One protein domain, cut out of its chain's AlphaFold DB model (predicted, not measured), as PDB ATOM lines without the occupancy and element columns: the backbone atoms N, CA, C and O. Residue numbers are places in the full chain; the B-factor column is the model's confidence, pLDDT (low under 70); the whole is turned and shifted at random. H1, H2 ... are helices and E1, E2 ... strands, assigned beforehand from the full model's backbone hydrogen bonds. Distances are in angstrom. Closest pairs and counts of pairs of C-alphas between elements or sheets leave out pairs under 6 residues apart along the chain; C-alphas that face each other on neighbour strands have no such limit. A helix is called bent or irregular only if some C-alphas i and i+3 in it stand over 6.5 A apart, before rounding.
ATOM      1  N   CYS A  51     206.700 311.732 344.604       89.19
ATOM      2  CA  CYS A  51     205.352 311.296 344.243       89.19
ATOM      3  C   CYS A  51     205.155 311.395 342.725       89.19
ATOM      4  O   CYS A  51     204.582 310.496 342.111       89.19
ATOM      5  N   GLY A  52     205.642 312.486 342.125       90.81
ATOM      6  CA  GLY A  52     205.633 312.688 340.679       90.81
ATOM      7  C   GLY A  52     206.423 311.609 339.942       90.81
ATOM      8  O   GLY A  52     205.917 311.045 338.974       90.81
ATOM      9  N   TRP A  53     207.615 311.271 340.440       93.00
ATOM     10  CA  TRP A  53     208.477 310.245 339.853       93.00
ATOM     11  C   TRP A  53     207.847 308.847 339.917       93.00
ATOM     12  O   TRP A  53     207.740 308.178 338.894       93.00
ATOM     13  N   VAL A  54     207.332 308.419 341.076       90.50
ATOM     14  CA  VAL A  54     206.709 307.085 341.203       90.50
ATOM     15  C   VAL A  54     205.400 306.972 340.423       90.50
ATOM     16  O   VAL A  54     205.072 305.903 339.908       90.50
ATOM     17  N   ARG A  55     204.661 308.076 340.278       89.50
ATOM     18  CA  ARG A  55     203.446 308.126 339.458       89.50
ATOM     19  C   ARG A  55     203.732 308.041 337.958       89.50
ATOM     20  O   ARG A  55     202.834 307.646 337.211       89.50
ATOM     21  N   ASP A  56     204.915 308.447 337.503       90.50
ATOM     22  CA  ASP A  56     205.257 308.398 336.084       90.50
ATOM     23  C   ASP A  56     205.340 306.934 335.622       90.50
ATOM     24  O   ASP A  56     206.186 306.182 336.113       90.50
ATOM     25  N   PRO A  57     204.478 306.488 334.689       85.94
ATOM     26  CA  PRO A  57     204.531 305.123 334.185       85.94
ATOM     27  C   PRO A  57     205.818 304.804 333.414       85.94
ATOM     28  O   PRO A  57     206.066 303.624 333.195       85.94
ATOM     29  N   ASN A  58     206.604 305.810 333.023       87.50
ATOM     30  CA  ASN A  58     207.892 305.656 332.340       87.50
ATOM     31  C   ASN A  58     209.065 306.006 333.269       87.50
ATOM     32  O   ASN A  58     210.112 306.468 332.814       87.50
ATOM     33  N   ASN A  59     208.880 305.887 334.588       90.75
ATOM     34  CA  ASN A  59     210.015 305.999 335.489       90.75
ATOM     35  C   ASN A  59     210.963 304.810 335.294       90.75
ATOM     36  O   ASN A  59     210.551 303.688 334.986       90.75
ATOM     37  N   CYS A  60     212.245 305.064 335.525       93.56
ATOM     38  CA  CYS A  60     213.291 304.096 335.228       93.56
ATOM     39  C   CYS A  60     213.162 302.792 336.033       93.56
ATOM     40  O   CYS A  60     213.632 301.756 335.581       93.56
ATOM     41  N   TYR A  61     212.543 302.822 337.221       94.19
ATOM     42  CA  TYR A  61     212.409 301.637 338.066       94.19
ATOM     43  C   TYR A  61     211.366 300.667 337.511       94.19
ATOM     44  O   TYR A  61     211.565 299.453 337.517       94.19
ATOM     45  N   ARG A  62     210.260 301.204 336.989       92.12
ATOM     46  CA  ARG A  62     209.255 300.411 336.287       92.12
ATOM     47  C   ARG A  62     209.790 299.888 334.960       92.12
ATOM     48  O   ARG A  62     209.574 298.717 334.667       92.12
ATOM     49  N   ASP A  63     210.503 300.713 334.195       91.00
ATOM     50  CA  ASP A  63     211.134 300.278 332.943       91.00
ATOM     51  C   ASP A  63     212.160 299.167 333.200       91.00
ATOM     52  O   ASP A  63     212.163 298.152 332.509       91.00
ATOM     53  N   PHE A  64     212.960 299.310 334.259       91.94
ATOM     54  CA  PHE A  64     213.872 298.274 334.732       91.94
ATOM     55  C   PHE A  64     213.131 296.983 335.085       91.94
ATOM     56  O   PHE A  64     213.548 295.916 334.658       91.94
ATOM     57  N   PHE A  65     211.996 297.049 335.791       91.56
ATOM     58  CA  PHE A  65     211.195 295.853 336.069       91.56
ATOM     59  C   PHE A  65     210.655 295.181 334.802       91.56
ATOM     60  O   PHE A  65     210.650 293.956 334.714       91.56
ATOM     61  N   VAL A  66     210.189 295.963 333.827       88.69
ATOM     62  CA  VAL A  66     209.689 295.423 332.555       88.69
ATOM     63  C   VAL A  66     210.791 294.678 331.801       88.69
ATOM     64  O   VAL A  66     210.495 293.657 331.187       88.69
ATOM     65  N   ASP A  67     212.031 295.160 331.883       87.81
ATOM     66  CA  ASP A  67     213.211 294.528 331.290       87.81
ATOM     67  C   ASP A  67     213.644 293.267 332.065       87.81
ATOM     68  O   ASP A  67     213.723 292.175 331.505       87.81
ATOM     69  N   VAL A  68     213.855 293.377 333.383       87.81
ATOM     70  CA  VAL A  68     214.493 292.308 334.173       87.81
ATOM     71  C   VAL A  68     213.525 291.372 334.905       87.81
ATOM     72  O   VAL A  68     213.962 290.395 335.504       87.81
ATOM     73  N   GLY A  69     212.212 291.612 334.882       77.62
ATOM     74  CA  GLY A  69     211.246 290.926 335.758       77.62
ATOM     75  C   GLY A  69     211.158 289.401 335.595       77.62
ATOM     76  O   GLY A  69     210.803 288.696 336.543       77.62
ATOM     77  N   ALA A  70     211.506 288.882 334.415       75.88
ATOM     78  CA  ALA A  70     211.626 287.443 334.138       75.88
ATOM     79  C   ALA A  70     213.081 286.941 334.119       75.88
ATOM     80  O   ALA A  70     213.334 285.741 333.991       75.88
ATOM     81  N   SER A  71     214.044 287.847 334.275       79.00
ATOM     82  CA  SER A  71     215.464 287.517 334.305       79.00
ATOM     83  C   SER A  71     215.820 286.761 335.576       79.00
ATOM     84  O   SER A  71     215.147 286.842 336.606       79.00
ATOM     85  N   CYS A  72     216.903 285.992 335.505       77.38
ATOM     86  CA  CYS A  72     217.458 285.290 336.658       77.38
ATOM     87  C   CYS A  72     216.466 284.395 337.404       77.38
ATOM     88  O   CYS A  72     216.622 284.160 338.597       77.38
ATOM     89  N   GLY A  73     215.495 283.820 336.683       61.53
ATOM     90  CA  GLY A  73     214.550 282.835 337.211       61.53
ATOM     91  C   GLY A  73     213.723 283.355 338.382       61.53
ATOM     92  O   GLY A  73     213.456 282.592 339.296       61.53
ATOM     93  N   ALA A  74     213.385 284.645 338.394       63.47
ATOM     94  CA  ALA A  74     212.600 285.243 339.469       63.47
ATOM     95  C   ALA A  74     211.079 285.141 339.228       63.47
ATOM     96  O   ALA A  74     210.284 285.274 340.157       63.47
ATOM     97  N   THR A  75     210.666 284.858 337.986       62.81
ATOM     98  CA  THR A  75     209.293 284.490 337.612       62.81
ATOM     99  C   THR A  75     209.315 283.406 336.519       62.81
ATOM    100  O   THR A  75     210.162 283.468 335.628       62.81
ATOM    101  N   PRO A  76     208.425 282.392 336.551       63.44
ATOM    102  CA  PRO A  76     207.350 282.167 337.523       63.44
ATOM    103  C   PRO A  76     207.779 281.456 338.821       63.44
ATOM    104  O   PRO A  76     207.006 281.479 339.775       63.44
ATOM    105  N   ASP A  77     208.968 280.847 338.876       71.12
ATOM    106  CA  ASP A  77     209.359 279.954 339.973       71.12
ATOM    107  C   ASP A  77     210.576 280.481 340.742       71.12
ATOM    108  O   ASP A  77     211.655 280.620 340.176       71.12
ATOM    109  N   THR A  78     210.424 280.695 342.048       85.50
ATOM    110  CA  THR A  78     211.525 280.981 342.979       85.50
ATOM    111  C   THR A  78     212.675 279.978 342.842       85.50
ATOM    112  O   THR A  78     212.468 278.760 342.880       85.50
ATOM    113  N   ARG A  79     213.922 280.468 342.815       90.88
ATOM    114  CA  ARG A  79     215.116 279.612 342.904       90.88
ATOM    115  C   ARG A  79     215.302 279.073 344.323       90.88
ATOM    116  O   ARG A  79     215.819 279.761 345.199       90.88
ATOM    117  N   VAL A  80     214.906 277.825 344.545       94.94
ATOM    118  CA  VAL A  80     215.060 277.159 345.847       94.94
ATOM    119  C   VAL A  80     216.420 276.469 345.959       94.94
ATOM    120  O   VAL A  80     216.828 275.725 345.061       94.94
ATOM    121  N   GLY A  81     217.100 276.652 347.086       96.56
ATOM    122  CA  GLY A  81     218.380 276.020 347.389       96.56
ATOM    123  C   GLY A  81     218.575 275.715 348.868       96.56
ATOM    124  O   GLY A  81     217.710 275.978 349.704       96.56
ATOM    125  N   SER A  82     219.733 275.155 349.199       97.94
ATOM    126  CA  SER A  82     220.122 274.853 350.577       97.94
ATOM    127  C   SER A  82     221.602 275.119 350.812       97.94
ATOM    128  O   SER A  82     222.437 274.840 349.946       97.94
ATOM    129  N   PHE A  83     221.938 275.593 352.007       98.06
ATOM    130  CA  PHE A  83     223.329 275.671 352.451       98.06
ATOM    131  C   PHE A  83     223.894 274.273 352.728       98.06
ATOM    132  O   PHE A  83     223.174 273.380 353.178       98.06
ATOM    133  N   ALA A  84     225.199 274.087 352.511       95.38
ATOM    134  CA  ALA A  84     225.866 272.808 352.786       95.38
ATOM    135  C   ALA A  84     225.940 272.462 354.284       95.38
ATOM    136  O   ALA A  84     226.145 271.302 354.638       95.38
ATOM    137  N   GLY A  85     225.811 273.456 355.160       93.06
ATOM    138  CA  GLY A  85     225.872 273.294 356.606       93.06
ATOM    139  C   GLY A  85     225.527 274.596 357.318       93.06
ATOM    140  O   GLY A  85     225.577 275.672 356.722       93.06
ATOM    141  N   ARG A  86     225.183 274.501 358.604       92.12
ATOM    142  CA  ARG A  86     224.849 275.664 359.444       92.12
ATOM    143  C   ARG A  86     226.069 276.553 359.736       92.12
ATOM    144  O   ARG A  86     225.914 277.726 360.044       92.12
ATOM    145  N   ASP A  87     227.266 275.994 359.599       90.00
ATOM    146  CA  ASP A  87     228.575 276.646 359.682       90.00
ATOM    147  C   ASP A  87     229.081 277.175 358.322       90.00
ATOM    148  O   ASP A  87     230.118 277.831 358.258       90.00
ATOM    149  N   LYS A  88     228.359 276.903 357.223       93.62
ATOM    150  CA  LYS A  88     228.761 277.215 355.841       93.62
ATOM    151  C   LYS A  88     227.708 278.057 355.131       93.62
ATOM    152  O   LYS A  88     227.066 277.609 354.185       93.62
ATOM    153  N   LEU A  89     227.545 279.293 355.588       95.31
ATOM    154  CA  LEU A  89     226.478 280.191 355.133       95.31
ATOM    155  C   LEU A  89     226.927 281.249 354.113       95.31
ATOM    156  O   LEU A  89     226.305 282.300 353.985       95.31
ATOM    157  N   GLY A  90     228.026 280.982 353.403       96.56
ATOM    158  CA  GLY A  90     228.499 281.819 352.296       96.56
ATOM    159  C   GLY A  90     227.937 281.404 350.937       96.56
ATOM    160  O   GLY A  90     227.842 282.229 350.040       96.56
ATOM    161  N   GLU A  91     227.534 280.141 350.780       98.25
ATOM    162  CA  GLU A  91     227.085 279.590 349.500       98.25
ATOM    163  C   GLU A  91     225.835 278.730 349.691       98.25
ATOM    164  O   GLU A  91     225.835 277.743 350.433       98.25
ATOM    165  N   CYS A  92     224.767 279.097 348.994       98.12
ATOM    166  CA  CYS A  92     223.532 278.335 348.914       98.12
ATOM    167  C   CYS A  92     223.433 277.663 347.547       98.12
ATOM    168  O   CYS A  92     223.336 278.329 346.515       98.12
ATOM    169  N   TYR A  93     223.443 276.333 347.536       97.81
ATOM    170  CA  TYR A  93     223.401 275.549 346.307       97.81
ATOM    171  C   TYR A  93     221.955 275.378 345.856       97.81
ATOM    172  O   TYR A  93     221.111 274.892 346.614       97.81
ATOM    173  N   LEU A  94     221.667 275.793 344.626       96.12
ATOM    174  CA  LEU A  94     220.318 275.771 344.076       96.12
ATOM    175  C   LEU A  94     219.953 274.382 343.550       96.12
ATOM    176  O   LEU A  94     220.762 273.683 342.940       96.12
ATOM    177  N   SER A  95     218.689 274.007 343.734       93.69
ATOM    178  CA  SER A  95     218.161 272.675 343.403       93.69
ATOM    179  C   SER A  95     218.142 272.407 341.895       93.69
ATOM    180  O   SER A  95     218.346 271.280 341.452       93.69
ATOM    181  N   ALA A  96     217.912 273.457 341.104       90.44
ATOM    182  CA  ALA A  96     217.954 273.429 339.642       90.44
ATOM    183  C   ALA A  96     219.376 273.639 339.073       90.44
ATOM    184  O   ALA A  96     219.545 273.743 337.859       90.44
ATOM    185  N   GLY A  97     220.396 273.693 339.938       91.44
ATOM    186  CA  GLY A  97     221.765 274.066 339.591       91.44
ATOM    187  C   GLY A  97     222.024 275.570 339.723       91.44
ATOM    188  O   GLY A  97     221.101 276.384 339.727       91.44
ATOM    189  N   GLY A  98     223.303 275.931 339.819       94.25
ATOM    190  CA  GLY A  98     223.737 277.284 340.174       94.25
ATOM    191  C   GLY A  98     223.923 277.459 341.683       94.25
ATOM    192  O   GLY A  98     223.740 276.525 342.470       94.25
ATOM    193  N   VAL A  99     224.320 278.661 342.085       97.12
ATOM    194  CA  VAL A  99     224.637 278.989 343.480       97.12
ATOM    195  C   VAL A  99     224.276 280.441 343.773       97.12
ATOM    196  O   VAL A  99     224.405 281.309 342.911       97.12
ATOM    197  N   VAL A 100     223.812 280.700 344.992       97.69
ATOM    198  CA  VAL A 100     223.687 282.051 345.543       97.69
ATOM    199  C   VAL A 100     224.829 282.261 346.526       97.69
ATOM    200  O   VAL A 100     224.952 281.513 347.497       97.69
ATOM    201  N   VAL A 101     225.678 283.248 346.255       98.12
ATOM    202  CA  VAL A 101     226.858 283.575 347.062       98.12
ATOM    203  C   VAL A 101     226.561 284.806 347.911       98.12
ATOM    204  O   VAL A 101     226.037 285.792 347.398       98.12
ATOM    205  N   PHE A 102     226.902 284.746 349.195       97.31
ATOM    206  CA  PHE A 102     226.684 285.800 350.182       97.31
ATOM    207  C   PHE A 102     228.021 286.362 350.669       97.31
ATOM    208  O   PHE A 102     228.877 285.618 351.154       97.31
ATOM    209  N   GLU A 103     228.180 287.680 350.580       95.31
ATOM    210  CA  GLU A 103     229.361 288.405 351.045       95.31
ATOM    211  C   GLU A 103     228.950 289.606 351.925       95.31
ATOM    212  O   GLU A 103     228.340 290.550 351.423       95.31
ATOM    213  N   PRO A 104     229.281 289.613 353.229       93.31
ATOM    214  CA  PRO A 104     229.898 288.514 353.976       93.31
ATOM    215  C   PRO A 104     228.967 287.285 354.083       93.31
ATOM    216  O   PRO A 104     227.759 287.411 353.870       93.31
ATOM    217  N   PRO A 105     229.502 286.101 354.448       94.12
ATOM    218  CA  PRO A 105     228.673 284.952 354.803       94.12
ATOM    219  C   PRO A 105     227.639 285.318 355.872       94.12
ATOM    220  O   PRO A 105     227.926 286.118 356.765       94.12
ATOM    221  N   ILE A 106     226.448 284.720 355.799       93.25
ATOM    222  CA  ILE A 106     225.357 285.040 356.726       93.25
ATOM    223  C   ILE A 106     225.752 284.681 358.162       93.25
ATOM    224  O   ILE A 106     226.163 283.555 358.445       93.25
ATOM    225  N   ASP A 107     225.565 285.629 359.078       91.81
ATOM    226  CA  ASP A 107     225.683 285.409 360.515       91.81
ATOM    227  C   ASP A 107     224.295 285.123 361.101       91.81
ATOM    228  O   ASP A 107     223.381 285.939 361.022       91.81
ATOM    229  N   LEU A 108     224.118 283.951 361.712       91.19
ATOM    230  CA  LEU A 108     222.836 283.566 362.304       91.19
ATOM    231  C   LEU A 108     222.459 284.387 363.541       91.19
ATOM    232  O   LEU A 108     221.284 284.411 363.909       91.19
ATOM    233  N   ALA A 109     223.435 285.020 364.192       88.25
ATOM    234  CA  ALA A 109     223.215 285.865 365.358       88.25
ATOM    235  C   ALA A 109     222.857 287.310 364.985       88.25
ATOM    236  O   ALA A 109     222.340 288.039 365.834       88.25
ATOM    237  N   LEU A 110     223.116 287.721 363.738       86.44
ATOM    238  CA  LEU A 110     222.905 289.086 363.271       86.44
ATOM    239  C   LEU A 110     222.041 289.092 362.001       86.44
ATOM    240  O   LEU A 110     222.533 288.766 360.921       86.44
ATOM    241  N   PRO A 111     220.758 289.482 362.101       79.56
ATOM    242  CA  PRO A 111     219.875 289.543 360.946       79.56
ATOM    243  C   PRO A 111     220.440 290.441 359.829       79.56
ATOM    244  O   PRO A 111     220.966 291.525 360.110       79.56
ATOM    245  N   PRO A 112     220.300 290.045 358.552       82.19
ATOM    246  CA  PRO A 112     220.617 290.916 357.426       82.19
ATOM    247  C   PRO A 112     219.866 292.253 357.509       82.19
ATOM    248  O   PRO A 112     218.654 292.281 357.718       82.19
ATOM    249  N   GLY A 113     220.589 293.360 357.336       74.38
ATOM    250  CA  GLY A 113     220.067 294.726 357.475       74.38
ATOM    251  C   GLY A 113     220.388 295.418 358.808       74.38
ATOM    252  O   GLY A 113     220.315 296.642 358.878       74.38
ATOM    253  N   ASP A 114     220.820 294.666 359.827       77.81
ATOM    254  CA  ASP A 114     221.366 295.220 361.080       77.81
ATOM    255  C   ASP A 114     222.911 295.257 361.086       77.81
ATOM    256  O   ASP A 114     223.535 295.773 362.017       77.81
ATOM    257  N   ASN A 115     223.545 294.713 360.044       73.44
ATOM    258  CA  ASN A 115     224.997 294.698 359.877       73.44
ATOM    259  C   ASN A 115     225.515 296.088 359.436       73.44
ATOM    260  O   ASN A 115     224.904 296.713 358.565       73.44
ATOM    261  N   PRO A 116     226.638 296.600 359.987       76.88
ATOM    262  CA  PRO A 116     227.294 297.808 359.472       76.88
ATOM    263  C   PRO A 116     227.651 297.732 357.977       76.88
ATOM    264  O   PRO A 116     227.605 298.747 357.272       76.88
ATOM    265  N   GLU A 117     228.009 296.546 357.486       85.25
ATOM    266  CA  GLU A 117     228.330 296.321 356.076       85.25
ATOM    267  C   GLU A 117     227.099 295.837 355.290       85.25
ATOM    268  O   GLU A 117     226.297 295.067 355.824       85.25
ATOM    269  N   PRO A 118     226.922 296.287 354.032       90.50
ATOM    270  CA  PRO A 118     225.825 295.818 353.196       90.50
ATOM    271  C   PRO A 118     226.022 294.334 352.868       90.50
ATOM    272  O   PRO A 118     227.140 293.898 352.593       90.50
ATOM    273  N   LEU A 119     224.932 293.570 352.863       94.88
ATOM    274  CA  LEU A 119     224.949 292.183 352.421       94.88
ATOM    275  C   LEU A 119     224.952 292.152 350.893       94.88
ATOM    276  O   LEU A 119     223.965 292.532 350.262       94.88
ATOM    277  N   LYS A 120     226.045 291.677 350.305       97.12
ATOM    278  CA  LYS A 120     226.144 291.429 348.870       97.12
ATOM    279  C   LYS A 120     225.708 290.010 348.553       97.12
ATOM    280  O   LYS A 120     226.058 289.070 349.266       97.12
ATOM    281  N   ILE A 121     224.933 289.861 347.491       97.56
ATOM    282  CA  ILE A 121     224.320 288.601 347.096       97.56
ATOM    283  C   ILE A 121     224.497 288.435 345.595       97.56
ATOM    284  O   ILE A 121     223.947 289.211 344.820       97.56
ATOM    285  N   LYS A 122     225.232 287.409 345.180       97.50
ATOM    286  CA  LYS A 122     225.422 287.074 343.768       97.50
ATOM    287  C   LYS A 122     224.624 285.839 343.409       97.50
ATOM    288  O   LYS A 122     224.732 284.815 344.078       97.50
ATOM    289  N   VAL A 123     223.853 285.920 342.335       95.50
ATOM    290  CA  VAL A 123     223.101 284.797 341.778       95.50
ATOM    291  C   VAL A 123     223.849 284.282 340.557       95.50
ATOM    292  O   VAL A 123     223.941 284.973 339.545       95.50
ATOM    293  N   ILE A 124     224.367 283.060 340.651       95.00
ATOM    294  CA  ILE A 124     225.170 282.415 339.612       95.00
ATOM    295  C   ILE A 124     224.359 281.278 338.985       95.00
ATOM    296  O   ILE A 124     223.755 280.456 339.683       95.00
ATOM    297  N   ASN A 125     224.337 281.232 337.656       92.31
ATOM    298  CA  ASN A 125     223.643 280.210 336.880       92.31
ATOM    299  C   ASN A 125     224.404 278.862 336.876       92.31
ATOM    300  O   ASN A 125     225.578 278.794 337.249       92.31
ATOM    301  N   PRO A 126     223.762 277.753 336.454       92.50
ATOM    302  CA  PRO A 126     224.417 276.441 336.373       92.50
ATOM    303  C   PRO A 126     225.686 276.407 335.505       92.50
ATOM    304  O   PRO A 126     226.593 275.619 335.769       92.50
ATOM    305  N   ASP A 127     225.758 277.259 334.485       92.38
ATOM    306  CA  ASP A 127     226.890 277.427 333.568       92.38
ATOM    307  C   ASP A 127     227.998 278.350 334.110       92.38
ATOM    308  O   ASP A 127     228.960 278.630 333.396       92.38
ATOM    309  N   GLN A 128     227.904 278.756 335.382       92.00
ATOM    310  CA  GLN A 128     228.842 279.634 336.090       92.00
ATOM    311  C   GLN A 128     228.832 281.097 335.631       92.00
ATOM    312  O   GLN A 128     229.700 281.859 336.059       92.00
ATOM    313  N   THR A 129     227.872 281.525 334.807       91.81
ATOM    314  CA  THR A 129     227.718 282.956 334.532       91.81
ATOM    315  C   THR A 129     227.023 283.646 335.703       91.81
ATOM    316  O   THR A 129     226.088 283.106 336.307       91.81
ATOM    317  N   GLU A 130     227.478 284.851 336.036       93.12
ATOM    318  CA  GLU A 130     226.738 285.726 336.943       93.12
ATOM    319  C   GLU A 130     225.442 286.153 336.246       93.12
ATOM    320  O   GLU A 130     225.430 286.443 335.052       93.12
ATOM    321  N   CYS A 131     224.333 286.108 336.977       92.25
ATOM    322  CA  CYS A 131     223.033 286.527 336.473       92.25
ATOM    323  C   CYS A 131     222.628 287.874 337.068       92.25
ATOM    324  O   CYS A 131     222.236 288.790 336.351       92.25
ATOM    325  N   ALA A 132     222.732 287.983 338.393       94.62
ATOM    326  CA  ALA A 132     222.416 289.202 339.115       94.62
ATOM    327  C   ALA A 132     223.305 289.367 340.348       94.62
ATOM    328  O   ALA A 132     223.702 288.382 340.977       94.62
ATOM    329  N   GLU A 133     223.552 290.616 340.723       97.25
ATOM    330  CA  GLU A 133     224.186 291.012 341.977       97.25
ATOM    331  C   GLU A 133     223.269 291.984 342.723       97.25
ATOM    332  O   GLU A 133     222.801 292.977 342.167       97.25
ATOM    333  N   PHE A 134     223.038 291.717 344.004       96.75
ATOM    334  CA  PHE A 134     222.288 292.583 344.899       96.75
ATOM    335  C   PHE A 134     223.191 293.070 346.024       96.75
ATOM    336  O   PHE A 134     223.935 292.285 346.602       96.75
ATOM    337  N   GLU A 135     223.083 294.341 346.391       96.44
ATOM    338  CA  GLU A 135     223.647 294.866 347.634       96.44
ATOM    339  C   GLU A 135     222.476 295.329 348.499       96.44
ATOM    340  O   GLU A 135     221.762 296.254 348.124       96.44
ATOM    341  N   PHE A 136     222.237 294.676 349.635       95.31
ATOM    342  CA  PHE A 136     221.147 295.008 350.547       95.31
ATOM    343  C   PHE A 136     221.688 295.608 351.839       95.31
ATOM    344  O   PHE A 136     222.487 294.989 352.546       95.31
ATOM    345  N   ARG A 137     221.200 296.797 352.189       93.00
ATOM    346  CA  ARG A 137     221.480 297.437 353.476       93.00
ATOM    347  C   ARG A 137     220.216 297.628 354.300       93.00
ATOM    348  O   ARG A 137     220.245 297.415 355.504       93.00
ATOM    349  N   ALA A 138     219.119 298.049 353.680       91.94
ATOM    350  CA  ALA A 138     217.833 298.246 354.339       91.94
ATOM    351  C   ALA A 138     216.693 298.274 353.311       91.94
ATOM    352  O   ALA A 138     216.927 298.314 352.109       91.94
ATOM    353  N   LYS A 139     215.443 298.357 353.788       90.88
ATOM    354  CA  LYS A 139     214.244 298.380 352.933       90.88
ATOM    355  C   LYS A 139     214.330 299.356 351.745       90.88
ATOM    356  O   LYS A 139     214.027 298.985 350.621       90.88
ATOM    357  N   TYR A 140     214.781 300.584 351.997       92.19
ATOM    358  CA  TYR A 140     214.954 301.649 350.994       92.19
ATOM    359  C   TYR A 140     216.437 301.952 350.713       92.19
ATOM    360  O   TYR A 140     216.794 303.091 350.427       92.19
ATOM    361  N   ASP A 141     217.305 300.962 350.921       93.81
ATOM    362  CA  ASP A 141     218.748 301.055 350.696       93.81
ATOM    363  C   ASP A 141     219.227 299.731 350.111       93.81
ATOM    364  O   ASP A 141     219.575 298.786 350.834       93.81
ATOM    365  N   PHE A 142     219.100 299.630 348.795       96.12
ATOM    366  CA  PHE A 142     219.448 298.438 348.053       96.12
ATOM    367  C   PHE A 142     219.878 298.788 346.635       96.12
ATOM    368  O   PHE A 142     219.417 299.757 346.032       96.12
ATOM    369  N   LYS A 143     220.712 297.923 346.082       97.38
ATOM    370  CA  LYS A 143     221.164 297.974 344.701       97.38
ATOM    371  C   LYS A 143     220.922 296.622 344.053       97.38
ATOM    372  O   LYS A 143     221.137 295.592 344.686       97.38
ATOM    373  N   ALA A 144     220.462 296.631 342.812       96.88
ATOM    374  CA  ALA A 144     220.202 295.444 342.014       96.88
ATOM    375  C   ALA A 144     220.844 295.620 340.637       96.88
ATOM    376  O   ALA A 144     220.548 296.575 339.920       96.88
ATOM    377  N   THR A 145     221.725 294.695 340.285       96.94
ATOM    378  CA  THR A 145     222.445 294.648 339.014       96.94
ATOM    379  C   THR A 145     222.068 293.363 338.303       96.94
ATOM    380  O   THR A 145     222.156 292.299 338.908       96.94
ATOM    381  N   PHE A 146     221.665 293.459 337.041       94.50
ATOM    382  CA  PHE A 146     221.383 292.305 336.189       94.50
ATOM    383  C   PHE A 146     222.312 292.322 334.990       94.50
ATOM    384  O   PHE A 146     222.482 293.362 334.348       94.50
ATOM    385  N   GLU A 147     222.874 291.162 334.683       91.69
ATOM    386  CA  GLU A 147     223.615 290.967 333.447       91.69
ATOM    387  C   GLU A 147     222.624 290.881 332.282       91.69
ATOM    388  O   GLU A 147     221.668 290.104 332.317       91.69
ATOM    389  N   GLY A 148     222.835 291.728 331.276       86.44
ATOM    390  CA  GLY A 148     222.042 291.734 330.053       86.44
ATOM    391  C   GLY A 148     222.484 290.653 329.071       86.44
ATOM    392  O   GLY A 148     223.583 290.096 329.168       86.44
ATOM    393  N   ASP A 149     221.642 290.395 328.078       82.06
ATOM    394  CA  ASP A 149     221.987 289.503 326.983       82.06
ATOM    395  C   ASP A 149     223.166 290.073 326.174       82.06
ATOM    396  O   ASP A 149     223.272 291.289 325.956       82.06
ATOM    397  N   PRO A 150     224.077 289.217 325.675       78.62
ATOM    398  CA  PRO A 150     225.151 289.676 324.814       78.62
ATOM    399  C   PRO A 150     224.555 290.268 323.535       78.62
ATOM    400  O   PRO A 150     223.864 289.584 322.773       78.62
ATOM    401  N   GLU A 164     212.068 289.964 323.908       73.62
ATOM    402  CA  GLU A 164     212.579 289.134 325.010       73.62
ATOM    403  C   GLU A 164     214.038 289.454 325.383       73.62
ATOM    404  O   GLU A 164     214.597 288.792 326.250       73.62
ATOM    405  N   PHE A 165     214.670 290.424 324.714       81.56
ATOM    406  CA  PHE A 165     216.062 290.790 324.964       81.56
ATOM    407  C   PHE A 165     216.196 291.554 326.280       81.56
ATOM    408  O   PHE A 165     215.563 292.597 326.448       81.56
ATOM    409  N   ILE A 166     217.065 291.077 327.168       85.38
ATOM    410  CA  ILE A 166     217.326 291.717 328.460       85.38
ATOM    411  C   ILE A 166     218.456 292.732 328.290       85.38
ATOM    412  O   ILE A 166     219.591 292.364 327.983       85.38
ATOM    413  N   LEU A 167     218.177 294.019 328.506       87.62
ATOM    414  CA  LEU A 167     219.218 295.052 328.517       87.62
ATOM    415  C   LEU A 167     220.073 294.974 329.786       87.62
ATOM    416  O   LEU A 167     221.286 295.186 329.725       87.62
ATOM    417  N   GLY A 168     219.440 294.676 330.919       90.38
ATOM    418  CA  GLY A 168     220.084 294.617 332.221       90.38
ATOM    419  C   GLY A 168     220.527 295.996 332.716       90.38
ATOM    420  O   GLY A 168     219.949 297.037 332.396       90.38
ATOM    421  N   GLY A 169     221.575 296.000 333.535       93.62
ATOM    422  CA  GLY A 169     222.124 297.199 334.161       93.62
ATOM    423  C   GLY A 169     221.816 297.284 335.650       93.62
ATOM    424  O   GLY A 169     221.406 296.310 336.284       93.62
ATOM    425  N   THR A 170     222.058 298.463 336.221       96.81
ATOM    426  CA  THR A 170     222.059 298.667 337.670       96.81
ATOM    427  C   THR A 170     221.009 299.681 338.084       96.81
ATOM    428  O   THR A 170     221.069 300.844 337.693       96.81
ATOM    429  N   PHE A 171     220.100 299.257 338.951       97.25
ATOM    430  CA  PHE A 171     219.283 300.155 339.752       97.25
ATOM    431  C   PHE A 171     219.891 300.271 341.153       97.25
ATOM    432  O   PHE A 171     220.167 299.255 341.790       97.25
ATOM    433  N   ASP A 172     220.088 301.491 341.640       97.44
ATOM    434  CA  ASP A 172     220.633 301.769 342.969       97.44
ATOM    435  C   ASP A 172     219.733 302.767 343.693       97.44
ATOM    436  O   ASP A 172     219.478 303.863 343.195       97.44
ATOM    437  N   MET A 173     219.243 302.389 344.866       95.12
ATOM    438  CA  MET A 173     218.556 303.280 345.781       95.12
ATOM    439  C   MET A 173     219.345 303.324 347.082       95.12
ATOM    440  O   MET A 173     219.394 302.341 347.812       95.12
ATOM    441  N   ALA A 174     219.908 304.485 347.398       92.62
ATOM    442  CA  ALA A 174     220.716 304.717 348.584       92.62
ATOM    443  C   ALA A 174     220.052 305.760 349.483       92.62
ATOM    444  O   ALA A 174     219.552 306.775 349.002       92.62
ATOM    445  N   GLY A 175     220.081 305.563 350.798       81.25
ATOM    446  CA  GLY A 175     219.474 306.524 351.723       81.25
ATOM    447  C   GLY A 175     218.708 305.887 352.865       81.25
ATOM    448  O   GLY A 175     217.654 306.394 353.240       81.25
ATOM    449  N   GLY A 176     219.223 304.776 353.397       71.88
ATOM    450  CA  GLY A 176     218.606 303.894 354.383       71.88
ATOM    451  C   GLY A 176     218.145 304.533 355.691       71.88
ATOM    452  O   GLY A 176     217.735 305.683 355.760       71.88
ATOM    453  N   ARG A 177     218.102 303.746 356.768       68.50
ATOM    454  CA  ARG A 177     217.415 304.135 358.013       68.50
ATOM    455  C   ARG A 177     217.848 305.498 358.577       68.50
ATOM    456  O   ARG A 177     216.994 306.204 359.108       68.50
ATOM    457  N   ASP A 178     219.119 305.849 358.410       75.50
ATOM    458  CA  ASP A 178     219.756 306.994 359.067       75.50
ATOM    459  C   ASP A 178     220.029 308.183 358.130       75.50
ATOM    460  O   ASP A 178     220.728 309.121 358.511       75.50
ATOM    461  N   SER A 179     219.498 308.158 356.903       86.00
ATOM    462  CA  SER A 179     219.620 309.266 355.948       86.00
ATOM    463  C   SER A 179     218.309 310.036 355.839       86.00
ATOM    464  O   SER A 179     217.250 309.430 355.720       86.00
ATOM    465  N   ASP A 180     218.372 311.365 355.789       88.94
ATOM    466  CA  ASP A 180     217.218 312.219 355.457       88.94
ATOM    467  C   ASP A 180     216.988 312.336 353.937       88.94
ATOM    468  O   ASP A 180     216.011 312.934 353.485       88.94
ATOM    469  N   ILE A 181     217.886 311.757 353.137       91.12
ATOM    470  CA  ILE A 181     217.901 311.842 351.676       91.12
ATOM    471  C   ILE A 181     217.809 310.439 351.084       91.12
ATOM    472  O   ILE A 181     218.467 309.521 351.576       91.12
ATOM    473  N   LEU A 182     217.033 310.298 350.010       91.69
ATOM    474  CA  LEU A 182     217.002 309.117 349.151       91.69
ATOM    475  C   LEU A 182     217.593 309.484 347.789       91.69
ATOM    476  O   LEU A 182     217.037 310.318 347.081       91.69
ATOM    477  N   ASN A 183     218.701 308.858 347.419       94.50
ATOM    478  CA  ASN A 183     219.305 308.970 346.103       94.50
ATOM    479  C   ASN A 183     218.926 307.743 345.285       94.50
ATOM    480  O   ASN A 183     219.142 306.620 345.728       94.50
ATOM    481  N   VAL A 184     218.387 307.959 344.093       95.50
ATOM    482  CA  VAL A 184     218.102 306.889 343.137       95.50
ATOM    483  C   VAL A 184     218.991 307.089 341.924       95.50
ATOM    484  O   VAL A 184     218.977 308.164 341.336       95.50
ATOM    485  N   THR A 185     219.739 306.061 341.542       97.25
ATOM    486  CA  THR A 185     220.472 305.987 340.280       97.25
ATOM    487  C   THR A 185     219.856 304.890 339.430       97.25
ATOM    488  O   THR A 185     219.724 303.744 339.855       97.25
ATOM    489  N   CYS A 186     219.454 305.256 338.228       96.06
ATOM    490  CA  CYS A 186     218.811 304.357 337.291       96.06
ATOM    491  C   CYS A 186     219.832 303.645 336.387       96.06
ATOM    492  O   CYS A 186     220.951 304.142 336.226       96.06
ATOM    493  N   PRO A 187     219.431 302.563 335.691       93.88
ATOM    494  CA  PRO A 187     220.314 301.849 334.763       93.88
ATOM    495  C   PRO A 187     220.901 302.721 333.644       93.88
ATOM    496  O   PRO A 187     222.012 302.468 333.184       93.88
ATOM    497  N   GLY A 188     220.187 303.772 333.221       90.06
ATOM    498  CA  GLY A 188     220.658 304.734 332.216       90.06
ATOM    499  C   GLY A 188     221.686 305.754 332.729       90.06
ATOM    500  O   GLY A 188     222.249 306.509 331.931       90.06
ATOM    501  N   GLY A 189     221.971 305.762 334.035       92.25
ATOM    502  CA  GLY A 189     222.896 306.683 334.694       92.25
ATOM    503  C   GLY A 189     222.258 307.988 335.175       92.25
ATOM    504  O   GLY A 189     222.945 308.805 335.789       92.25
ATOM    505  N   GLU A 190     220.968 308.212 334.921       94.31
ATOM    506  CA  GLU A 190     220.228 309.313 335.529       94.31
ATOM    507  C   GLU A 190     220.104 309.138 337.049       94.31
ATOM    508  O   GLU A 190     219.896 308.036 337.558       94.31
ATOM    509  N   THR A 191     220.243 310.249 337.772       94.75
ATOM    510  CA  THR A 191     220.212 310.287 339.235       94.75
ATOM    511  C   THR A 191     219.132 311.240 339.721       94.75
ATOM    512  O   THR A 191     219.051 312.365 339.225       94.75
ATOM    513  N   PHE A 192     218.379 310.829 340.733       94.44
ATOM    514  CA  PHE A 192     217.348 311.621 341.399       94.44
ATOM    515  C   PHE A 192     217.650 311.718 342.892       94.44
ATOM    516  O   PHE A 192     218.166 310.773 343.492       94.44
ATOM    517  N   THR A 193     217.340 312.857 343.500       94.62
ATOM    518  CA  THR A 193     217.565 313.120 344.925       94.62
ATOM    519  C   THR A 193     216.255 313.529 345.581       94.62
ATOM    520  O   THR A 193     215.723 314.600 345.310       94.62
ATOM    521  N   PHE A 194     215.743 312.713 346.495       92.31
ATOM    522  CA  PHE A 194     214.473 312.944 347.180       92.31
ATOM    523  C   PHE A 194     214.670 313.220 348.672       92.31
ATOM    524  O   PHE A 194     215.576 312.691 349.314       92.31
ATOM    525  N   ASP A 195     213.769 314.017 349.244       90.88
ATOM    526  CA  ASP A 195     213.641 314.176 350.699       90.88
ATOM    527  C   ASP A 195     212.898 312.952 351.254       90.88
ATOM    528  O   ASP A 195     211.772 312.664 350.836       90.88
ATOM    529  N   ARG A 196     213.497 312.232 352.210       88.00
ATOM    530  CA  ARG A 196     212.912 311.019 352.806       88.00
ATOM    531  C   ARG A 196     211.549 311.276 353.444       88.00
ATOM    532  O   ARG A 196     210.694 310.389 353.452       88.00
ATOM    533  N   LEU A 197     211.285 312.493 353.924       87.69
ATOM    534  CA  LEU A 197     209.972 312.857 354.456       87.69
ATOM    535  C   LEU A 197     208.867 312.754 353.395       87.69
ATOM    536  O   LEU A 197     207.701 312.595 353.763       87.69
ATOM    537  N   GLN A 198     209.198 312.819 352.100       86.94
ATOM    538  CA  GLN A 198     208.231 312.640 351.016       86.94
ATOM    539  C   GLN A 198     207.638 311.227 350.990       86.94
ATOM    540  O   GLN A 198     206.463 311.104 350.657       86.94
ATOM    541  N   VAL A 199     208.351 310.189 351.454       84.62
ATOM    542  CA  VAL A 199     207.816 308.812 351.576       84.62
ATOM    543  C   VAL A 199     206.502 308.806 352.359       84.62
ATOM    544  O   VAL A 199     205.504 308.246 351.922       84.62
ATOM    545  N   THR A 200     206.458 309.532 353.481       82.19
ATOM    546  CA  THR A 200     205.254 309.623 354.329       82.19
ATOM    547  C   THR A 200     204.144 310.507 353.748       82.19
ATOM    548  O   THR A 200     202.995 310.430 354.197       82.19
ATOM    549  N   ARG A 201     204.480 311.368 352.775       85.19
ATOM    550  CA  ARG A 201     203.545 312.261 352.075       85.19
ATOM    551  C   ARG A 201     202.935 311.573 350.848       85.19
ATOM    552  O   ARG A 201     201.764 311.807 350.567       85.19
ATOM    553  N   CYS A 202     203.673 310.678 350.188       81.75
ATOM    554  CA  CYS A 202     203.238 309.900 349.022       81.75
ATOM    555  C   CYS A 202     202.493 308.607 349.411       81.75
ATOM    556  O   CYS A 202     202.774 307.540 348.872       81.75
ATOM    557  N   ARG A 203     201.535 308.678 350.348       82.50
ATOM    558  CA  ARG A 203     200.878 307.479 350.919       82.50
ATOM    559  C   ARG A 203     200.200 306.580 349.889       82.50
ATOM    560  O   ARG A 203     200.189 305.368 350.052       82.50
ATOM    561  N   GLU A 204     199.643 307.163 348.831       84.25
ATOM    562  CA  GLU A 204     198.979 306.401 347.765       84.25
ATOM    563  C   GLU A 204     199.957 305.567 346.918       84.25
ATOM    564  O   GLU A 204     199.530 304.636 346.245       84.25
ATOM    565  N   PHE A 205     201.257 305.872 346.967       84.81
ATOM    566  CA  PHE A 205     202.304 305.163 346.229       84.81
ATOM    567  C   PHE A 205     203.289 304.435 347.149       84.81
ATOM    568  O   PHE A 205     204.201 303.782 346.656       84.81
ATOM    569  N   GLU A 206     203.104 304.515 348.472       84.00
ATOM    570  CA  GLU A 206     204.011 303.943 349.477       84.00
ATOM    571  C   GLU A 206     204.283 302.454 349.226       84.00
ATOM    572  O   GLU A 206     205.420 302.001 349.328       84.00
ATOM    573  N   ALA A 207     203.250 301.709 348.825       86.00
ATOM    574  CA  ALA A 207     203.344 300.278 348.565       86.00
ATOM    575  C   ALA A 207     204.163 299.927 347.310       86.00
ATOM    576  O   ALA A 207     204.666 298.813 347.225       86.00
ATOM    577  N   ILE A 208     204.307 300.854 346.357       90.25
ATOM    578  CA  ILE A 208     205.017 300.647 345.084       90.25
ATOM    579  C   ILE A 208     206.308 301.470 344.973       90.25
ATOM    580  O   ILE A 208     206.898 301.547 343.895       90.25
ATOM    581  N   LEU A 209     206.746 302.099 346.070       91.44
ATOM    582  CA  LEU A 209     208.083 302.682 346.141       91.44
ATOM    583  C   LEU A 209     209.126 301.579 345.909       91.44
ATOM    584  O   LEU A 209     208.908 300.460 346.380       91.44
ATOM    585  N   PRO A 210     210.267 301.873 345.266       93.62
ATOM    586  CA  PRO A 210     211.337 300.894 345.139       93.62
ATOM    587  C   PRO A 210     211.784 300.428 346.521       93.62
ATOM    588  O   PRO A 210     212.179 301.241 347.357       93.62
ATOM    589  N   HIS A 211     211.696 299.129 346.783       94.00
ATOM    590  CA  HIS A 211     212.222 298.549 348.010       94.00
ATOM    591  C   HIS A 211     212.565 297.076 347.844       94.00
ATOM    592  O   HIS A 211     212.025 296.376 346.986       94.00
ATOM    593  N   ALA A 212     213.448 296.612 348.718       94.81
ATOM    594  CA  ALA A 212     213.782 295.209 348.874       94.81
ATOM    595  C   ALA A 212     213.584 294.792 350.330       94.81
ATOM    596  O   ALA A 212     213.694 295.610 351.239       94.81
ATOM    597  N   GLU A 213     213.300 293.522 350.575       94.25
ATOM    598  CA  GLU A 213     213.228 292.958 351.919       94.25
ATOM    599  C   GLU A 213     213.937 291.609 351.937       94.25
ATOM    600  O   GLU A 213     213.856 290.832 350.981       94.25
ATOM    601  N   ILE A 214     214.630 291.338 353.041       94.69
ATOM    602  CA  ILE A 214     215.183 290.019 353.320       94.69
ATOM    603  C   ILE A 214     214.318 289.358 354.385       94.69
ATOM    604  O   ILE A 214     214.319 289.790 355.539       94.69
ATOM    605  N   ASP A 215     213.615 288.288 354.014       94.44
ATOM    606  CA  ASP A 215     212.961 287.436 355.004       94.44
ATOM    607  C   ASP A 215     214.008 286.483 355.560       94.44
ATOM    608  O   ASP A 215     214.448 285.559 354.872       94.44
ATOM    609  N   PHE A 216     214.413 286.710 356.805       95.19
ATOM    610  CA  PHE A 216     215.416 285.897 357.473       95.19
ATOM    611  C   PHE A 216     214.835 285.198 358.700       95.19
ATOM    612  O   PHE A 216     214.348 285.828 359.639       95.19
ATOM    613  N   SER A 217     214.933 283.874 358.707       95.69
ATOM    614  CA  SER A 217     214.695 283.037 359.873       95.69
ATOM    615  C   SER A 217     215.925 282.156 360.096       95.69
ATOM    616  O   SER A 217     216.213 281.306 359.252       95.69
ATOM    617  N   PRO A 218     216.646 282.288 361.222       95.06
ATOM    618  CA  PRO A 218     217.860 281.505 361.470       95.06
ATOM    619  C   PRO A 218     217.577 280.018 361.752       95.06
ATOM    620  O   PRO A 218     218.514 279.223 361.889       95.06
ATOM    621  N   GLY A 219     216.306 279.622 361.879       94.75
ATOM    622  CA  GLY A 219     215.917 278.298 362.354       94.75
ATOM    623  C   GLY A 219     216.343 278.064 363.804       94.75
ATOM    624  O   GLY A 219     216.537 279.004 364.577       94.75
ATOM    625  N   GLY A 220     216.524 276.802 364.171       93.19
ATOM    626  CA  GLY A 220     216.878 276.396 365.524       93.19
ATOM    627  C   GLY A 220     217.198 274.908 365.620       93.19
ATOM    628  O   GLY A 220     217.508 274.259 364.620       93.19
ATOM    629  N   ILE A 221     217.123 274.380 366.839       91.38
ATOM    630  CA  ILE A 221     217.264 272.944 367.103       91.38
ATOM    631  C   ILE A 221     216.098 272.221 366.435       91.38
ATOM    632  O   ILE A 221     214.945 272.582 366.669       91.38
ATOM    633  N   GLU A 222     216.412 271.261 365.564       92.50
ATOM    634  CA  GLU A 222     215.431 270.493 364.777       92.50
ATOM    635  C   GLU A 222     214.461 271.357 363.941       92.50
ATOM    636  O   GLU A 222     213.430 270.886 363.460       92.50
ATOM    637  N   GLN A 223     214.802 272.629 363.717       95.56
ATOM    638  CA  GLN A 223     214.005 273.572 362.948       95.56
ATOM    639  C   GLN A 223     214.867 274.207 361.861       95.56
ATOM    640  O   GLN A 223     215.826 274.926 362.144       95.56
ATOM    641  N   THR A 224     214.518 273.966 360.599       96.88
ATOM    642  CA  THR A 224     215.197 274.599 359.465       96.88
ATOM    643  C   THR A 224     214.955 276.102 359.463       96.88
ATOM    644  O   THR A 224     213.850 276.564 359.755       96.88
ATOM    645  N   GLY A 225     215.988 276.859 359.111       96.88
ATOM    646  CA  GLY A 225     215.871 278.280 358.816       96.88
ATOM    647  C   GLY A 225     215.651 278.527 357.329       96.88
ATOM    648  O   GLY A 225     215.710 277.611 356.507       96.88
ATOM    649  N   VAL A 226     215.426 279.785 356.980       97.06
ATOM    650  CA  VAL A 226     215.265 280.226 355.597       97.06
ATOM    651  C   VAL A 226     215.764 281.657 355.444       97.06
ATOM    652  O   VAL A 226     215.591 282.479 356.345       97.06
ATOM    653  N   ILE A 227     216.370 281.954 354.301       96.69
ATOM    654  CA  ILE A 227     216.643 283.317 353.852       96.69
ATOM    655  C   ILE A 227     216.066 283.520 352.451       96.69
ATOM    656  O   ILE A 227     216.266 282.685 351.564       96.69
ATOM    657  N   ARG A 228     215.339 284.621 352.258       95.56
ATOM    658  CA  ARG A 228     214.738 285.019 350.980       95.56
ATOM    659  C   ARG A 228     215.075 286.463 350.670       95.56
ATOM    660  O   ARG A 228     215.043 287.288 351.576       95.56
ATOM    661  N   LEU A 229     215.313 286.769 349.399       95.19
ATOM    662  CA  LEU A 229     215.358 288.144 348.907       95.19
ATOM    663  C   LEU A 229     214.107 288.427 348.081       95.19
ATOM    664  O   LEU A 229     213.886 287.785 347.052       95.19
ATOM    665  N   ASN A 230     213.337 289.422 348.510       94.44
ATOM    666  CA  ASN A 230     212.205 289.952 347.766       94.44
ATOM    667  C   ASN A 230     212.530 291.371 347.300       94.44
ATOM    668  O   ASN A 230     212.938 292.204 348.107       94.44
ATOM    669  N   VAL A 231     212.310 291.667 346.022       94.25
ATOM    670  CA  VAL A 231     212.298 293.045 345.511       94.25
ATOM    671  C   VAL A 231     210.888 293.364 345.042       94.25
ATOM    672  O   VAL A 231     210.245 292.547 344.384       94.25
ATOM    673  N   PHE A 232     210.388 294.534 345.419       93.44
ATOM    674  CA  PHE A 232     208.997 294.918 345.224       93.44
ATOM    675  C   PHE A 232     208.890 295.959 344.124       93.44
ATOM    676  O   PHE A 232     209.274 297.113 344.303       93.44
ATOM    677  N   TYR A 233     208.321 295.548 342.998       92.75
ATOM    678  CA  TYR A 233     208.188 296.395 341.823       92.75
ATOM    679  C   TYR A 233     206.760 296.931 341.665       92.75
ATOM    680  O   TYR A 233     205.803 296.311 342.142       92.75
ATOM    681  N   PRO A 234     206.567 298.074 340.984       92.25
ATOM    682  CA  PRO A 234     205.236 298.522 340.596       92.25
ATOM    683  C   PRO A 234     204.603 297.545 339.589       92.25
ATOM    684  O   PRO A 234     205.317 296.914 338.806       92.25
ATOM    685  N   PRO A 235     203.265 297.430 339.543       90.44
ATOM    686  CA  PRO A 235     202.609 296.605 338.538       90.44
ATOM    687  C   PRO A 235     202.872 297.137 337.123       90.44
ATOM    688  O   PRO A 235     202.926 298.346 336.877       90.44
ATOM    689  N   THR A 236     203.002 296.219 336.164       85.94
ATOM    690  CA  THR A 236     203.262 296.549 334.753       85.94
ATOM    691  C   THR A 236     202.031 297.087 334.027       85.94
ATOM    692  O   THR A 236     202.177 297.755 333.003       85.94
ATOM    693  N   GLU A 237     200.831 296.884 334.571       83.94
ATOM    694  CA  GLU A 237     199.553 297.323 334.010       83.94
ATOM    695  C   GLU A 237     198.636 297.905 335.100       83.94
ATOM    696  O   GLU A 237     198.782 297.604 336.283       83.94
ATOM    697  N   GLY A 238     197.663 298.727 334.698       85.81
ATOM    698  CA  GLY A 238     196.672 299.313 335.607       85.81
ATOM    699  C   GLY A 238     197.047 300.683 336.182       85.81
ATOM    700  O   GLY A 238     198.016 301.324 335.771       85.81
ATOM    701  N   GLU A 239     196.204 301.167 337.095       86.56
ATOM    702  CA  GLU A 239     196.399 302.435 337.803       86.56
ATOM    703  C   GLU A 239     197.427 302.263 338.929       86.56
ATOM    704  O   GLU A 239     197.364 301.297 339.684       86.56
ATOM    705  N   LEU A 240     198.366 303.207 339.048       88.06
ATOM    706  CA  LEU A 240     199.427 303.150 340.060       88.06
ATOM    707  C   LEU A 240     198.996 303.682 341.436       88.06
ATOM    708  O   LEU A 240     199.632 303.364 342.438       88.06
ATOM    709  N   SER A 241     197.935 304.492 341.513       86.25
ATOM    710  CA  SER A 241     197.436 304.999 342.799       86.25
ATOM    711  C   SER A 241     196.843 303.844 343.608       86.25
ATOM    712  O   SER A 241     195.928 303.160 343.153       86.25
ATOM    713  N   ASN A 242     197.369 303.624 344.815       86.81
ATOM    714  CA  ASN A 242     197.031 302.517 345.716       86.81
ATOM    715  C   ASN A 242     197.254 301.121 345.109       86.81
ATOM    716  O   ASN A 242     196.633 300.142 345.537       86.81
ATOM    717  N   ALA A 243     198.137 301.026 344.115       90.56
ATOM    718  CA  ALA A 243     198.520 299.760 343.518       90.56
ATOM    719  C   ALA A 243     199.155 298.821 344.552       90.56
ATOM    720  O   ALA A 243     199.833 299.250 345.486       90.56
ATOM    721  N   GLN A 244     198.946 297.519 344.360       92.44
ATOM    722  CA  GLN A 244     199.711 296.505 345.077       92.44
ATOM    723  C   GLN A 244     201.047 296.286 344.358       92.44
ATOM    724  O   GLN A 244     201.050 296.227 343.123       92.44
ATOM    725  N   PRO A 245     202.164 296.162 345.091       92.94
ATOM    726  CA  PRO A 245     203.436 295.815 344.483       92.94
ATOM    727  C   PRO A 245     203.411 294.384 343.953       92.94
ATOM    728  O   PRO A 245     202.665 293.529 344.436       92.94
ATOM    729  N   VAL A 246     204.284 294.123 342.989       91.94
ATOM    730  CA  VAL A 246     204.621 292.785 342.520       91.94
ATOM    731  C   VAL A 246     205.906 292.359 343.238       91.94
ATOM    732  O   VAL A 246     206.981 292.854 342.887       91.94
ATOM    733  N   PRO A 247     205.825 291.499 344.272       91.81
ATOM    734  CA  PRO A 247     207.011 290.956 344.912       91.81
ATOM    735  C   PRO A 247     207.660 289.929 343.988       91.81
ATOM    736  O   PRO A 247     207.010 288.997 343.514       91.81
ATOM    737  N   ILE A 248     208.955 290.093 343.764       91.94
ATOM    738  CA  ILE A 248     209.773 289.170 342.995       91.94
ATOM    739  C   ILE A 248     210.758 288.522 343.953       91.94
ATOM    740  O   ILE A 248     211.600 289.199 344.549       91.94
ATOM    741  N   ASN A 249     210.618 287.211 344.117       93.25
ATOM    742  CA  ASN A 249     211.463 286.426 344.996       93.25
ATOM    743  C   ASN A 249     212.599 285.788 344.187       93.25
ATOM    744  O   ASN A 249     212.381 284.856 343.416       93.25
ATOM    745  N   TYR A 250     213.818 286.297 344.362       92.81
ATOM    746  CA  TYR A 250     214.962 285.869 343.550       92.81
ATOM    747  C   TYR A 250     215.537 284.523 343.983       92.81
ATOM    748  O   TYR A 250     216.054 283.773 343.155       92.81
ATOM    749  N   PHE A 251     215.452 284.212 345.273       94.44
ATOM    750  CA  PHE A 251     215.838 282.917 345.811       94.44
ATOM    751  C   PHE A 251     215.161 282.643 347.154       94.44
ATOM    752  O   PHE A 251     214.775 283.554 347.895       94.44
ATOM    753  N   GLU A 252     215.114 281.359 347.490       96.12
ATOM    754  CA  GLU A 252     214.789 280.844 348.812       96.12
ATOM    755  C   GLU A 252     215.852 279.820 349.214       96.12
ATOM    756  O   GLU A 252     215.940 278.733 348.645       96.12
ATOM    757  N   CYS A 253     216.671 280.168 350.203       97.50
ATOM    758  CA  CYS A 253     217.774 279.336 350.661       97.50
ATOM    759  C   CYS A 253     217.484 278.766 352.045       97.50
ATOM    760  O   CYS A 253     217.356 279.500 353.026       97.50
ATOM    761  N   VAL A 254     217.395 277.440 352.121       98.19
ATOM    762  CA  VAL A 254     217.135 276.705 353.359       98.19
ATOM    763  C   VAL A 254     218.415 276.584 354.173       98.19
ATOM    764  O   VAL A 254     219.433 276.076 353.696       98.19
ATOM    765  N   ILE A 255     218.338 277.010 355.432       97.69
ATOM    766  CA  ILE A 255     219.393 276.848 356.432       97.69
ATOM    767  C   ILE A 255     219.128 275.531 357.171       97.69
ATOM    768  O   ILE A 255     218.058 275.388 357.773       97.69
ATOM    769  N   PRO A 256     220.069 274.569 357.162       96.31
ATOM    770  CA  PRO A 256     219.906 273.322 357.898       96.31
ATOM    771  C   PRO A 256     219.609 273.555 359.387       96.31
ATOM    772  O   PRO A 256     220.139 274.481 360.017       96.31
TER     773      PRO A 256
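Overview. This is residues 51 to 150 and 164 to 256 of the 316 residues of an uncharacterized protein of Polyangiaceae bacterium (UniProt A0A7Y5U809). One long sheet of twelve strands is folded back on itself, so that a broad leaf of nine strands, E9 to E1, covers a small leaf of E11 and E10, with the bent strand E12 as the hinge. H2 packs between E7 of the broad leaf and the last residues of E11, while the short helices H1 and H3 lie at the E9 end of the domain. The printed part has 193 residues, with three named helices and twelve named strands in the order H1, H2, E1 to E9, H3, E10, E11, E12; the class is mostly strand. The sheet is mixed and runs E9, E8, E7, E6, E5, E4, E3, E2, E1, E12, E11, E10. The whole is compact, with a radius of gyration of the C-alphas of 16.7 A, and rounded, spanning 48 by 38 by 27 A.

Along the chain. H1 is residues 51 to 55, beginning at C-alpha 51 at (205.352, 311.296, 344.243), and H2 is residues 60 to 68, 11.9 A long. E1 is residues 80 to 85, 15.7 A; E2 is 88 to 94, 14.6 A; E3 is 99 to 103; E4 is 119 to 124, 16.1 A. E5, residues 130 to 138, measures 23.2 A and begins at C-alpha 130 at (226.738, 285.726, 336.943). E6 is residues 141 to 146, 17.1 A, and beyond the cut E7 is 169 to 174, 16.3 A. E8 is residues 181 to 185, E9 is 191 to 195, and the helix H3 is 197 to 201. E10 is residues 211 to 217, 19.7 A; E11 is 225 to 233, 26.0 A; E12 is 246 to 255, 25.8 A, ending at C-alpha 255 at (219.393, 276.848, 356.432).

Arrangement. The sheet is twisted and curled like part of a barrel, and from edge to edge the way across it turns by 160 degrees. E1 to E6, E7 to E9 and E10 to E12 are meanders, each strand the antiparallel neighbour of the one before. In the hairpin of E5 and E6, at 175 degrees, N 143 and O 135 are 2.8 A apart. E6 and E7 are antiparallel neighbours at 178 degrees, with N 144 and O 171 2.8 A apart. E1 and E12 are parallel at 27 degrees, with N 81 and O 252 2.8 A apart. E12 bends by 53 degrees at residue 250. It forms a hairpin with E11, with N 248 and O 231 2.8 A apart. In this folded sheet, one sheet bent back into two leaves that face each other, E9 to E1 face E11 and E10 with 51 pairs of C-alphas within 11 A. The closest C-alphas of E6 and E10 are those of Phe 142 and Ala 212, 6.6 A apart. The edge strands are E9 and E10. H2 is on the sheet; its closest C-alphas to E7 are those of Tyr 61 and Phe 171, 7.2 A, and to E11 those of Phe 65 and Tyr 233, 6.5 A. H3 only grazes the sheet with residues 197 to 199. H1 is not on the sheet; it is close to H3 but not clearly touching, with the C-alphas of Cys 51 and Gln 198 7.5 A apart. In H1 and H2 every O i to N i+4 pair is within hydrogen-bond range; in H3 0 of 1 is, beside 2 of 2 O i to N i+3 pairs.

Size, cuts and confidence. The C-alphas farthest apart are those of Gly 52 and Glu 222, at 49.6 A. Residues 151 to 163 are not printed, and C-alphas 150 and 164 are 12.6 A apart across this cut, in the link from E6 to E7. Of the links that are printed whole, H2 to E1, E3 to E4 and E11 to E12 are long. The mean pLDDT of the printed part is 90.3; residues 73 to 76 and 177 are under 70.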